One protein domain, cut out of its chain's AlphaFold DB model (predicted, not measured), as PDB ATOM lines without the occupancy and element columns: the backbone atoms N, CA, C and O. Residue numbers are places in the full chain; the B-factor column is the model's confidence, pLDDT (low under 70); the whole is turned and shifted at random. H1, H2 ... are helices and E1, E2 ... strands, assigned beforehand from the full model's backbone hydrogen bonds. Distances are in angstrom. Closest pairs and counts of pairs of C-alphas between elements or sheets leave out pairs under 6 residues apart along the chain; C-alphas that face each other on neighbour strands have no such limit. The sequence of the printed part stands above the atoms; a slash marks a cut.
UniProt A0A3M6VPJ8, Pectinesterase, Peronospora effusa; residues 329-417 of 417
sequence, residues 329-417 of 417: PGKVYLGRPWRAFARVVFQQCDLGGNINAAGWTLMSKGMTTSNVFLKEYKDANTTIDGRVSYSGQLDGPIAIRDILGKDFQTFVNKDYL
ATOM      1  N   PRO A 329      18.538  66.509 134.755       47.41
ATOM      2  CA  PRO A 329      17.249  66.879 134.197       47.41
ATOM      3  C   PRO A 329      16.412  65.609 134.111       47.41
ATOM      4  O   PRO A 329      16.909  64.576 133.655       47.41
ATOM      5  N   GLY A 330      15.171  65.631 134.595       53.53
ATOM      6  CA  GLY A 330      14.310  64.456 134.452       53.53
ATOM      7  C   GLY A 330      14.230  63.494 135.636       53.53
ATOM      8  O   GLY A 330      13.473  62.533 135.532       53.53
ATOM      9  N   LYS A 331      14.974  63.659 136.740       60.47
ATOM     10  CA  LYS A 331      14.986  62.619 137.798       60.47
ATOM     11  C   LYS A 331      14.123  62.908 139.019       60.47
ATOM     12  O   LYS A 331      13.741  61.962 139.705       60.47
ATOM     13  N   VAL A 332      13.791  64.169 139.279       72.38
ATOM     14  CA  VAL A 332      12.992  64.557 140.448       72.38
ATOM     15  C   VAL A 332      11.595  64.950 139.992       72.38
ATOM     16  O   VAL A 332      11.444  65.753 139.084       72.38
ATOM     17  N   TYR A 333      10.563  64.386 140.608       86.62
ATOM     18  CA  TYR A 333       9.186  64.834 140.410       86.62
ATOM     19  C   TYR A 333       8.813  65.776 141.562       86.62
ATOM     20  O   TYR A 333       9.213  65.530 142.698       86.62
ATOM     21  N   LEU A 334       8.015  66.806 141.286       90.12
ATOM     22  CA  LEU A 334       7.383  67.705 142.261       90.12
ATOM     23  C   LEU A 334       6.604  66.937 143.329       90.12
ATOM     24  O   LEU A 334       6.533  67.338 144.487       90.12
ATOM     25  N   GLY A 335       6.048  65.791 142.947       90.50
ATOM     26  CA  GLY A 335       5.464  64.862 143.889       90.50
ATOM     27  C   GLY A 335       4.701  63.740 143.213       90.50
ATOM     28  O   GLY A 335       4.710  63.562 141.993       90.50
ATOM     29  N   ARG A 336       4.011  62.981 144.060       91.00
ATOM     30  CA  ARG A 336       3.090  61.919 143.673       91.00
ATOM     31  C   ARG A 336       1.872  61.950 144.589       91.00
ATOM     32  O   ARG A 336       2.051  61.982 145.809       91.00
ATOM     33  N   PRO A 337       0.644  61.984 144.051       89.69
ATOM     34  CA  PRO A 337      -0.544  62.088 144.881       89.69
ATOM     35  C   PRO A 337      -0.712  60.798 145.691       89.69
ATOM     36  O   PRO A 337      -0.763  59.710 145.127       89.69
ATOM     37  N   TRP A 338      -0.800  60.905 147.022       83.75
ATOM     38  CA  TRP A 338      -0.990  59.741 147.902       83.75
ATOM     39  C   TRP A 338      -2.372  59.091 147.727       83.75
ATOM     40  O   TRP A 338      -2.516  57.874 147.814       83.75
ATOM     41  N   ARG A 339      -3.403  59.911 147.480       87.50
ATOM     42  CA  ARG A 339      -4.807  59.506 147.293       87.50
ATOM     43  C   ARG A 339      -5.478  60.356 146.214       87.50
ATOM     44  O   ARG A 339      -4.969  61.415 145.856       87.50
ATOM     45  N   ALA A 340      -6.636  59.901 145.730       87.50
ATOM     46  CA  ALA A 340      -7.345  60.476 144.579       87.50
ATOM     47  C   ALA A 340      -7.751  61.956 144.733       87.50
ATOM     48  O   ALA A 340      -8.047  62.593 143.737       87.50
ATOM     49  N   PHE A 341      -7.738  62.504 145.951       91.69
ATOM     50  CA  PHE A 341      -8.107  63.893 146.255       91.69
ATOM     51  C   PHE A 341      -6.921  64.733 146.754       91.69
ATOM     52  O   PHE A 341      -7.113  65.746 147.425       91.69
ATOM     53  N   ALA A 342      -5.685  64.297 146.497       92.69
ATOM     54  CA  ALA A 342      -4.503  65.049 146.903       92.69
ATOM     55  C   ALA A 342      -4.497  66.447 146.265       92.69
ATOM     56  O   ALA A 342      -4.752  66.587 145.067       92.69
ATOM     57  N   ARG A 343      -4.182  67.468 147.070       93.56
ATOM     58  CA  ARG A 343      -4.076  68.862 146.632       93.56
ATOM     59  C   ARG A 343      -2.701  69.395 147.006       93.56
ATOM     60  O   ARG A 343      -2.356  69.384 148.182       93.56
ATOM     61  N   VAL A 344      -1.925  69.823 146.019       93.69
ATOM     62  CA  VAL A 344      -0.587  70.391 146.216       93.69
ATOM     63  C   VAL A 344      -0.407  71.525 145.221       93.69
ATOM     64  O   VAL A 344      -0.726  71.370 144.042       93.69
ATOM     65  N   VAL A 345       0.104  72.655 145.699       94.12
ATOM     66  CA  VAL A 345       0.453  73.793 144.854       94.12
ATOM     67  C   VAL A 345       1.883  74.207 145.147       94.12
ATOM     68  O   VAL A 345       2.215  74.471 146.300       94.12
ATOM     69  N   PHE A 346       2.708  74.260 144.107       92.50
ATOM     70  CA  PHE A 346       3.951  75.025 144.127       92.50
ATOM     71  C   PHE A 346       3.618  76.427 143.619       92.50
ATOM     72  O   PHE A 346       2.902  76.575 142.632       92.50
ATOM     73  N   GLN A 347       4.023  77.462 144.350       92.69
ATOM     74  CA  GLN A 347       3.828  78.833 143.900       92.69
ATOM     75  C   GLN A 347       5.043  79.676 144.237       92.69
ATOM     76  O   GLN A 347       5.532  79.635 145.366       92.69
ATOM     77  N   GLN A 348       5.504  80.447 143.256       85.31
ATOM     78  CA  GLN A 348       6.645  81.353 143.359       85.31
ATOM     79  C   GLN A 348       7.912  80.639 143.857       85.31
ATOM     80  O   GLN A 348       8.751  81.237 144.529       85.31
ATOM     81  N   CYS A 349       8.045  79.350 143.536       77.44
ATOM     82  CA  CYS A 349       9.187  78.528 143.902       77.44
ATOM     83  C   CYS A 349      10.264  78.595 142.814       77.44
ATOM     84  O   CYS A 349       9.963  78.659 141.624       77.44
ATOM     85  N   ASP A 350      11.535  78.504 143.197       77.25
ATOM     86  CA  ASP A 350      12.620  78.195 142.262       77.25
ATOM     87  C   ASP A 350      12.819  76.678 142.233       77.25
ATOM     88  O   ASP A 350      13.438  76.097 143.125       77.25
ATOM     89  N   LEU A 351      12.204  76.026 141.247       75.31
ATOM     90  CA  LEU A 351      12.101  74.568 141.203       75.31
ATOM     91  C   LEU A 351      13.344  73.903 140.599       75.31
ATOM     92  O   LEU A 351      13.582  72.722 140.847       75.31
ATOM     93  N   GLY A 352      14.153  74.660 139.852       66.00
ATOM     94  CA  GLY A 352      15.374  74.170 139.222       66.00
ATOM     95  C   GLY A 352      15.155  73.216 138.038       66.00
ATOM     96  O   GLY A 352      14.074  72.679 137.780       66.00
ATOM     97  N   GLY A 353      16.234  72.998 137.281       65.31
ATOM     98  CA  GLY A 353      16.250  72.176 136.064       65.31
ATOM     99  C   GLY A 353      16.301  70.656 136.289       65.31
ATOM    100  O   GLY A 353      16.338  69.910 135.317       65.31
ATOM    101  N   ASN A 354      16.320  70.171 137.536       66.50
ATOM    102  CA  ASN A 354      16.195  68.743 137.887       66.50
ATOM    103  C   ASN A 354      14.768  68.212 137.786       66.50
ATOM    104  O   ASN A 354      14.593  66.986 137.731       66.50
ATOM    105  N   ILE A 355      13.763  69.090 137.825       81.31
ATOM    106  CA  ILE A 355      12.373  68.650 137.783       81.31
ATOM    107  C   ILE A 355      12.108  67.963 136.449       81.31
ATOM    108  O   ILE A 355      12.411  68.482 135.376       81.31
ATOM    109  N   ASN A 356      11.571  66.751 136.525       83.94
ATOM    110  CA  ASN A 356      11.150  66.004 135.364       83.94
ATOM    111  C   ASN A 356      10.104  66.804 134.594       83.94
ATOM    112  O   ASN A 356       9.222  67.386 135.212       83.94
ATOM    113  N   ALA A 357      10.183  66.819 133.261       83.31
ATOM    114  CA  ALA A 357       9.228  67.535 132.415       83.31
ATOM    115  C   ALA A 357       7.769  67.158 132.737       83.31
ATOM    116  O   ALA A 357       6.914  68.036 132.828       83.31
ATOM    117  N   ALA A 358       7.513  65.883 133.058       89.25
ATOM    118  CA  ALA A 358       6.222  65.390 133.542       89.25
ATOM    119  C   ALA A 358       5.729  66.111 134.811       89.25
ATOM    120  O   ALA A 358       4.526  66.196 135.055       89.25
ATOM    121  N   GLY A 359       6.641  66.643 135.625       90.00
ATOM    122  CA  GLY A 359       6.399  67.336 136.888       90.00
ATOM    123  C   GLY A 359       5.993  66.378 137.995       90.00
ATOM    124  O   GLY A 359       6.644  66.320 139.026       90.00
ATOM    125  N   TRP A 360       4.969  65.564 137.766       91.94
ATOM    126  CA  TRP A 360       4.364  64.679 138.757       91.94
ATOM    127  C   TRP A 360       4.380  63.225 138.286       91.94
ATOM    128  O   TRP A 360       4.422  62.942 137.089       91.94
ATOM    129  N   THR A 361       4.336  62.289 139.232       92.19
ATOM    130  CA  THR A 361       4.217  60.853 138.943       92.19
ATOM    131  C   THR A 361       3.109  60.212 139.771       92.19
ATOM    132  O   THR A 361       2.643  60.792 140.748       92.19
ATOM    133  N   LEU A 362       2.667  59.011 139.398       89.19
ATOM    134  CA  LEU A 362       1.634  58.281 140.133       89.19
ATOM    135  C   LEU A 362       2.241  57.429 141.248       89.19
ATOM    136  O   LEU A 362       3.309  56.841 141.094       89.19
ATOM    137  N   MET A 363       1.522  57.321 142.367       85.19
ATOM    138  CA  MET A 363       1.888  56.408 143.457       85.19
ATOM    139  C   MET A 363       1.744  54.936 143.064       85.19
ATOM    140  O   MET A 363       2.537  54.104 143.495       85.19
ATOM    141  N   SER A 364       0.736  54.610 142.256       83.06
ATOM    142  CA  SER A 364       0.475  53.254 141.781       83.06
ATOM    143  C   SER A 364      -0.200  53.268 140.410       83.06
ATOM    144  O   SER A 364      -0.898  54.214 140.031       83.06
ATOM    145  N   LYS A 365       0.016  52.195 139.645       81.75
ATOM    146  CA  LYS A 365      -0.633  51.990 138.346       81.75
ATOM    147  C   LYS A 365      -2.144  51.840 138.557       81.75
ATOM    148  O   LYS A 365      -2.565  51.013 139.358       81.75
ATOM    149  N   GLY A 366      -2.946  52.622 137.834       78.31
ATOM    150  CA  GLY A 366      -4.414  52.589 137.925       78.31
ATOM    151  C   GLY A 366      -5.031  53.538 138.959       78.31
ATOM    152  O   GLY A 366      -6.242  53.514 139.152       78.31
ATOM    153  N   MET A 367      -4.232  54.391 139.607       84.69
ATOM    154  CA  MET A 367      -4.752  55.447 140.474       84.69
ATOM    155  C   MET A 367      -5.629  56.440 139.693       84.69
ATOM    156  O   MET A 367      -5.212  56.971 138.666       84.69
ATOM    157  N   THR A 368      -6.820  56.744 140.216       85.69
ATOM    158  CA  THR A 368      -7.696  57.786 139.666       85.69
ATOM    159  C   THR A 368      -7.103  59.173 139.900       85.69
ATOM    160  O   THR A 368      -6.828  59.554 141.039       85.69
ATOM    161  N   THR A 369      -6.954  59.943 138.824       90.75
ATOM    162  CA  THR A 369      -6.400  61.305 138.845       90.75
ATOM    163  C   THR A 369      -7.436  62.396 138.594       90.75
ATOM    164  O   THR A 369      -7.100  63.567 138.669       90.75
ATOM    165  N   SER A 370      -8.703  62.059 138.336       91.62
ATOM    166  CA  SER A 370      -9.739  63.054 138.005       91.62
ATOM    167  C   SER A 370      -9.993  64.083 139.110       91.62
ATOM    168  O   SER A 370     -10.469  65.176 138.823       91.62
ATOM    169  N   ASN A 371      -9.684  63.737 140.365       92.56
ATOM    170  CA  ASN A 371      -9.985  64.563 141.535       92.56
ATOM    171  C   ASN A 371      -8.728  65.148 142.205       92.56
ATOM    172  O   ASN A 371      -8.840  65.789 143.254       92.56
ATOM    173  N   VAL A 372      -7.536  64.928 141.638       94.31
ATOM    174  CA  VAL A 372      -6.304  65.522 142.176       94.31
ATOM    175  C   VAL A 372      -6.225  66.994 141.778       94.31
ATOM    176  O   VAL A 372      -6.647  67.387 140.692       94.31
ATOM    177  N   PHE A 373      -5.669  67.819 142.660       94.81
ATOM    178  CA  PHE A 373      -5.455  69.242 142.418       94.81
ATOM    179  C   PHE A 373      -3.964  69.552 142.548       94.81
ATOM    180  O   PHE A 373      -3.490  69.926 143.617       94.81
ATOM    181  N   LEU A 374      -3.216  69.329 141.470       95.19
ATOM    182  CA  LEU A 374      -1.769  69.538 141.422       95.19
ATOM    183  C   LEU A 374      -1.482  70.747 140.539       95.19
ATOM    184  O   LEU A 374      -1.763  70.696 139.337       95.19
ATOM    185  N   LYS A 375      -1.003  71.843 141.134       94.62
ATOM    186  CA  LYS A 375      -0.837  73.109 140.416       94.62
ATOM    187  C   LYS A 375       0.505  73.799 140.659       94.62
ATOM    188  O   LYS A 375       1.153  73.575 141.675       94.62
ATOM    189  N   GLU A 376       0.882  74.640 139.707       93.38
ATOM    190  CA  GLU A 376       2.076  75.495 139.715       93.38
ATOM    191  C   GLU A 376       1.655  76.961 139.472       93.38
ATOM    192  O   GLU A 376       0.689  77.214 138.741       93.38
ATOM    193  N   TYR A 377       2.345  77.936 140.069       91.81
ATOM    194  CA  TYR A 377       2.073  79.366 139.863       91.81
ATOM    195  C   TYR A 377       3.354  80.201 139.922       91.81
ATOM    196  O   TYR A 377       3.917  80.411 140.991       91.81
ATOM    197  N   LYS A 378       3.773  80.759 138.777       87.12
ATOM    198  CA  LYS A 378       4.964  81.626 138.645       87.12
ATOM    199  C   LYS A 378       6.255  81.024 139.223       87.12
ATOM    200  O   LYS A 378       7.073  81.742 139.795       87.12
ATOM    201  N   ASP A 379       6.438  79.722 139.058       82.81
ATOM    202  CA  ASP A 379       7.668  79.044 139.450       82.81
ATOM    203  C   ASP A 379       8.803  79.308 138.438       82.81
ATOM    204  O   ASP A 379       8.564  79.472 137.239       82.81
ATOM    205  N   ALA A 380      10.046  79.381 138.918       70.56
ATOM    206  CA  ALA A 380      11.235  79.715 138.135       70.56
ATOM    207  C   ALA A 380      12.126  78.491 137.855       70.56
ATOM    208  O   ALA A 380      12.078  77.482 138.559       70.56
ATOM    209  N   ASN A 381      12.965  78.614 136.819       60.72
ATOM    210  CA  ASN A 381      13.999  77.646 136.420       60.72
ATOM    211  C   ASN A 381      13.513  76.210 136.162       60.72
ATOM    212  O   ASN A 381      14.313  75.280 136.219       60.72
ATOM    213  N   THR A 382      12.238  76.019 135.821       67.81
ATOM    214  CA  THR A 382      11.668  74.729 135.409       67.81
ATOM    215  C   THR A 382      11.005  74.836 134.035       67.81
ATOM    216  O   THR A 382      10.589  75.916 133.617       67.81
ATOM    217  N   THR A 383      10.895  73.718 133.318       68.88
ATOM    218  CA  THR A 383      10.122  73.632 132.071       68.88
ATOM    219  C   THR A 383       8.720  73.134 132.394       68.88
ATOM    220  O   THR A 383       8.586  72.060 132.978       68.88
ATOM    221  N   ILE A 384       7.691  73.896 132.016       72.12
ATOM    222  CA  ILE A 384       6.278  73.501 132.168       72.12
ATOM    223  C   ILE A 384       5.771  72.661 130.987       72.12
ATOM    224  O   ILE A 384       4.761  71.965 131.097       72.12
ATOM    225  N   ASP A 385       6.484  72.696 129.862       71.75
ATOM    226  CA  ASP A 385       6.174  71.869 128.703       71.75
ATOM    227  C   ASP A 385       6.390  70.393 129.051       71.75
ATOM    228  O   ASP A 385       7.457  69.986 129.517       71.75
ATOM    229  N   GLY A 386       5.354  69.582 128.833       82.00
ATOM    230  CA  GLY A 386       5.379  68.147 129.113       82.00
ATOM    231  C   GLY A 386       4.823  67.734 130.477       82.00
ATOM    232  O   GLY A 386       4.876  66.542 130.784       82.00
ATOM    233  N   ARG A 387       4.258  68.660 131.269       90.56
ATOM    234  CA  ARG A 387       3.556  68.317 132.515       90.56
ATOM    235  C   ARG A 387       2.454  67.289 132.268       90.56
ATOM    236  O   ARG A 387       1.758  67.318 131.253       90.56
ATOM    237  N   VAL A 388       2.289  66.366 133.214       90.81
ATOM    238  CA  VAL A 388       1.223  65.360 133.150       90.81
ATOM    239  C   VAL A 388      -0.146  66.026 133.050       90.81
ATOM    240  O   VAL A 388      -0.416  67.032 133.710       90.81
ATOM    241  N   SER A 389      -1.040  65.407 132.279       92.75
ATOM    242  CA  SER A 389      -2.364  65.949 131.945       92.75
ATOM    243  C   SER A 389      -3.278  66.206 133.148       92.75
ATOM    244  O   SER A 389      -4.255  66.937 133.027       92.75
ATOM    245  N   TYR A 390      -2.976  65.614 134.307       91.69
ATOM    246  CA  TYR A 390      -3.715  65.800 135.559       91.69
ATOM    247  C   TYR A 390      -3.109  66.869 136.492       91.69
ATOM    248  O   TYR A 390      -3.526  66.997 137.642       91.69
ATOM    249  N   SER A 391      -2.129  67.638 136.013       94.44
ATOM    250  CA  SER A 391      -1.618  68.854 136.662       94.44
ATOM    251  C   SER A 391      -1.892  70.093 135.800       94.44
ATOM    252  O   SER A 391      -2.407  69.979 134.690       94.44
ATOM    253  N   GLY A 392      -1.597  71.296 136.295       92.75
ATOM    254  CA  GLY A 392      -1.629  72.496 135.452       92.75
ATOM    255  C   GLY A 392      -1.180  73.768 136.161       92.75
ATOM    256  O   GLY A 392      -0.734  73.722 137.301       92.75
ATOM    257  N   GLN A 393      -1.342  74.913 135.504       93.62
ATOM    258  CA  GLN A 393      -1.034  76.212 136.104       93.62
ATOM    259  C   GLN A 393      -2.266  76.857 136.742       93.62
ATOM    260  O   GLN A 393      -3.403  76.527 136.388       93.62
ATOM    261  N   LEU A 394      -2.032  77.731 137.720       93.44
ATOM    262  CA  LEU A 394      -3.042  78.657 138.233       93.44
ATOM    263  C   LEU A 394      -2.961  79.999 137.505       93.44
ATOM    264  O   LEU A 394      -1.877  80.448 137.140       93.44
ATOM    265  N   ASP A 395      -4.101  80.678 137.413       92.75
ATOM    266  CA  ASP A 395      -4.193  82.045 136.882       92.75
ATOM    267  C   ASP A 395      -3.811  83.115 137.925       92.75
ATOM    268  O   ASP A 395      -3.573  84.277 137.594       92.75
ATOM    269  N   GLY A 396      -3.728  82.728 139.202       92.50
ATOM    270  CA  GLY A 396      -3.395  83.596 140.330       92.50
ATOM    271  C   GLY A 396      -2.843  82.809 141.526       92.50
ATOM    272  O   GLY A 396      -2.979  81.583 141.564       92.50
ATOM    273  N   PRO A 397      -2.219  83.488 142.506       93.81
ATOM    274  CA  PRO A 397      -1.686  82.827 143.691       93.81
ATOM    275  C   PRO A 397      -2.820  82.328 144.592       93.81
ATOM    276  O   PRO A 397      -3.906  82.911 144.620       93.81
ATOM    277  N   ILE A 398      -2.543  81.299 145.394       91.88
ATOM    278  CA  ILE A 398      -3.426  80.898 146.493       91.88
ATOM    279  C   ILE A 398      -3.013  81.657 147.749       91.88
ATOM    280  O   ILE A 398      -1.850  81.605 148.165       91.88
ATOM    281  N   ALA A 399      -3.964  82.348 148.377       91.06
ATOM    282  CA  ALA A 399      -3.685  83.070 149.607       91.06
ATOM    283  C   ALA A 399      -3.588  82.100 150.794       91.06
ATOM    284  O   ALA A 399      -4.354  81.145 150.907       91.06
ATOM    285  N   ILE A 400      -2.696  82.394 151.745       88.25
ATOM    286  CA  ILE A 400      -2.517  81.585 152.963       88.25
ATOM    287  C   ILE A 400      -3.829  81.374 153.738       88.25
ATOM    288  O   ILE A 400      -4.077  80.287 154.255       88.25
ATOM    289  N   ARG A 401      -4.717  82.378 153.749       90.94
ATOM    290  CA  ARG A 401      -6.044  82.311 154.387       90.94
ATOM    291  C   ARG A 401      -6.987  81.293 153.739       90.94
ATOM    292  O   ARG A 401      -7.888  80.803 154.408       90.94
ATOM    293  N   ASP A 402      -6.787  80.982 152.460       91.12
ATOM    294  CA  ASP A 402      -7.612  80.014 151.733       91.12
ATOM    295  C   ASP A 402      -7.206  78.574 152.098       91.12
ATOM    296  O   ASP A 402      -7.983  77.641 151.906       91.12
ATOM    297  N   ILE A 403      -6.001  78.396 152.660       91.56
ATOM    298  CA  ILE A 403      -5.463  77.108 153.115       91.56
ATOM    299  C   ILE A 403      -5.613  76.935 154.627       91.56
ATOM    300  O   ILE A 403      -6.086  75.900 155.089       91.56
ATOM    301  N   LEU A 404      -5.215  77.943 155.403       89.19
ATOM    302  CA  LEU A 404      -5.169  77.894 156.868       89.19
ATOM    303  C   LEU A 404      -6.413  78.499 157.535       89.19
ATOM    304  O   LEU A 404      -6.511  78.533 158.759       89.19
ATOM    305  N   GLY A 405      -7.372  78.972 156.738       92.25
ATOM    306  CA  GLY A 405      -8.552  79.681 157.213       92.25
ATOM    307  C   GLY A 405      -8.282  81.159 157.500       92.25
ATOM    308  O   GLY A 405      -7.145  81.612 157.641       92.25
ATOM    309  N   LYS A 406      -9.359  81.943 157.606       93.06
ATOM    310  CA  LYS A 406      -9.290  83.392 157.866       93.06
ATOM    311  C   LYS A 406      -8.637  83.726 159.222       93.06
ATOM    312  O   LYS A 406      -8.093  84.814 159.382       93.06
ATOM    313  N   ASP A 407      -8.643  82.769 160.150       90.56
ATOM    314  CA  ASP A 407      -8.162  82.912 161.527       90.56
ATOM    315  C   ASP A 407      -6.677  82.531 161.679       90.56
ATOM    316  O   ASP A 407      -6.172  82.491 162.801       90.56
ATOM    317  N   PHE A 408      -5.960  82.243 160.581       89.94
ATOM    318  CA  PHE A 408      -4.596  81.687 160.611       89.94
ATOM    319  C   PHE A 408      -3.607  82.481 161.474       89.94
ATOM    320  O   PHE A 408      -2.691  81.935 162.074       89.94
ATOM    321  N   GLN A 409      -3.835  83.785 161.584       87.25
ATOM    322  CA  GLN A 409      -3.027  84.722 162.359       87.25
ATOM    323  C   GLN A 409      -3.040  84.441 163.870       87.25
ATOM    324  O   GLN A 409      -2.226  84.997 164.596       87.25
ATOM    325  N   THR A 410      -3.961  83.602 164.349       87.88
ATOM    326  CA  THR A 410      -4.032  83.177 165.755       87.88
ATOM    327  C   THR A 410      -3.018  82.085 166.101       87.88
ATOM    328  O   THR A 410      -2.703  81.905 167.273       87.88
ATOM    329  N   PHE A 411      -2.494  81.373 165.100       83.75
ATOM    330  CA  PHE A 411      -1.554  80.263 165.291       83.75
ATOM    331  C   PHE A 411      -0.329  80.319 164.366       83.75
ATOM    332  O   PHE A 411       0.564  79.483 164.484       83.75
ATOM    333  N   VAL A 412      -0.261  81.302 163.467       75.75
ATOM    334  CA  VAL A 412       0.905  81.592 162.629       75.75
ATOM    335  C   VAL A 412       1.489  82.937 163.043       75.75
ATOM    336  O   VAL A 412       0.797  83.955 163.012       75.75
ATOM    337  N   ASN A 413       2.772  82.940 163.405       74.94
ATOM    338  CA  ASN A 413       3.487  84.170 163.716       74.94
ATOM    339  C   ASN A 413       3.788  84.944 162.421       74.94
ATOM    340  O   ASN A 413       4.493  84.444 161.546       74.94
ATOM    341  N   LYS A 414       3.247  86.160 162.312       70.69
ATOM    342  CA  LYS A 414       3.393  87.022 161.132       70.69
ATOM    343  C   LYS A 414       4.793  87.581 160.946       70.69
ATOM    344  O   LYS A 414       5.123  87.931 159.827       70.69
ATOM    345  N   ASP A 415       5.597  87.643 162.002       60.00
ATOM    346  CA  ASP A 415       6.965  88.166 161.914       60.00
ATOM    347  C   ASP A 415       7.883  87.240 161.093       60.00
ATOM    348  O   ASP A 415       9.011  87.601 160.766       60.00
ATOM    349  N   TYR A 416       7.390  86.044 160.757       51.78
ATOM    350  CA  TYR A 416       8.072  85.012 159.979       51.78
ATOM    351  C   TYR A 416       7.345  84.665 158.665       51.78
ATOM    352  O   TYR A 416       7.676  83.655 158.042       51.78
ATOM    353  N   LEU A 417       6.338  85.457 158.268       55.06
ATOM    354  CA  LEU A 417       5.668  85.388 156.962       55.06
ATOM    355  C   LEU A 417       6.165  86.520 156.067       55.06
ATOM    356  O   LEU A 417       6.358  86.248 154.862       55.06
TER     357      LEU A 417
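What this domain is: This is residues 329 to 417 of the 417 residues of the protein "Pectinesterase" of Peronospora effusa (UniProt A0A3M6VPJ8). With little regular structure, this is a small sheet of three parallel strands with long loops over one face, among them residues 333 to 335 and 355 to 360; a tail beyond E3 leads away to H1 and the chain's end. The printed part has 89 residues, 18 in named elements, E1, E2, E3, H1 along the chain: class mixed. It is only just loose, close to compact, with radius of gyration of the C-alphas 14.7 A and spans 41 by 29 by 22 A.

How they stand to each other: Look first at edge strand E1, residues 343 to 347, parallel to inner strand E2, residues 373 to 377, at 5 degrees; N 344 and O 373 are 2.9 A apart, within hydrogen-bond range. E2 is parallel to edge strand E3, residues 391 to 393, at 31 degrees; find N 376 and O 392 within range at 3.0 A. H1, residues 400 to 404, is not on the sheet; its O i to N i+4 pair is within range.

Where its parts are: Find C-alpha 343 at (-4.076, 68.862, 146.632); E1 runs 13.0 A from there, E2 12.9 A, E3 7.4 A. H1 runs 6.0 A to C-alpha 404 at (-5.169, 77.894, 156.868).

The domain as a whole: The C-alphas farthest apart, Gly 366 and Asp 415, are 44.4 A apart. The printed part has no cut; links E1 to E2 and E2 to E3 are long. Look for pLDDT under 70 at residues 329 to 331, 352 to 354, 381 to 383 and 415 to 417.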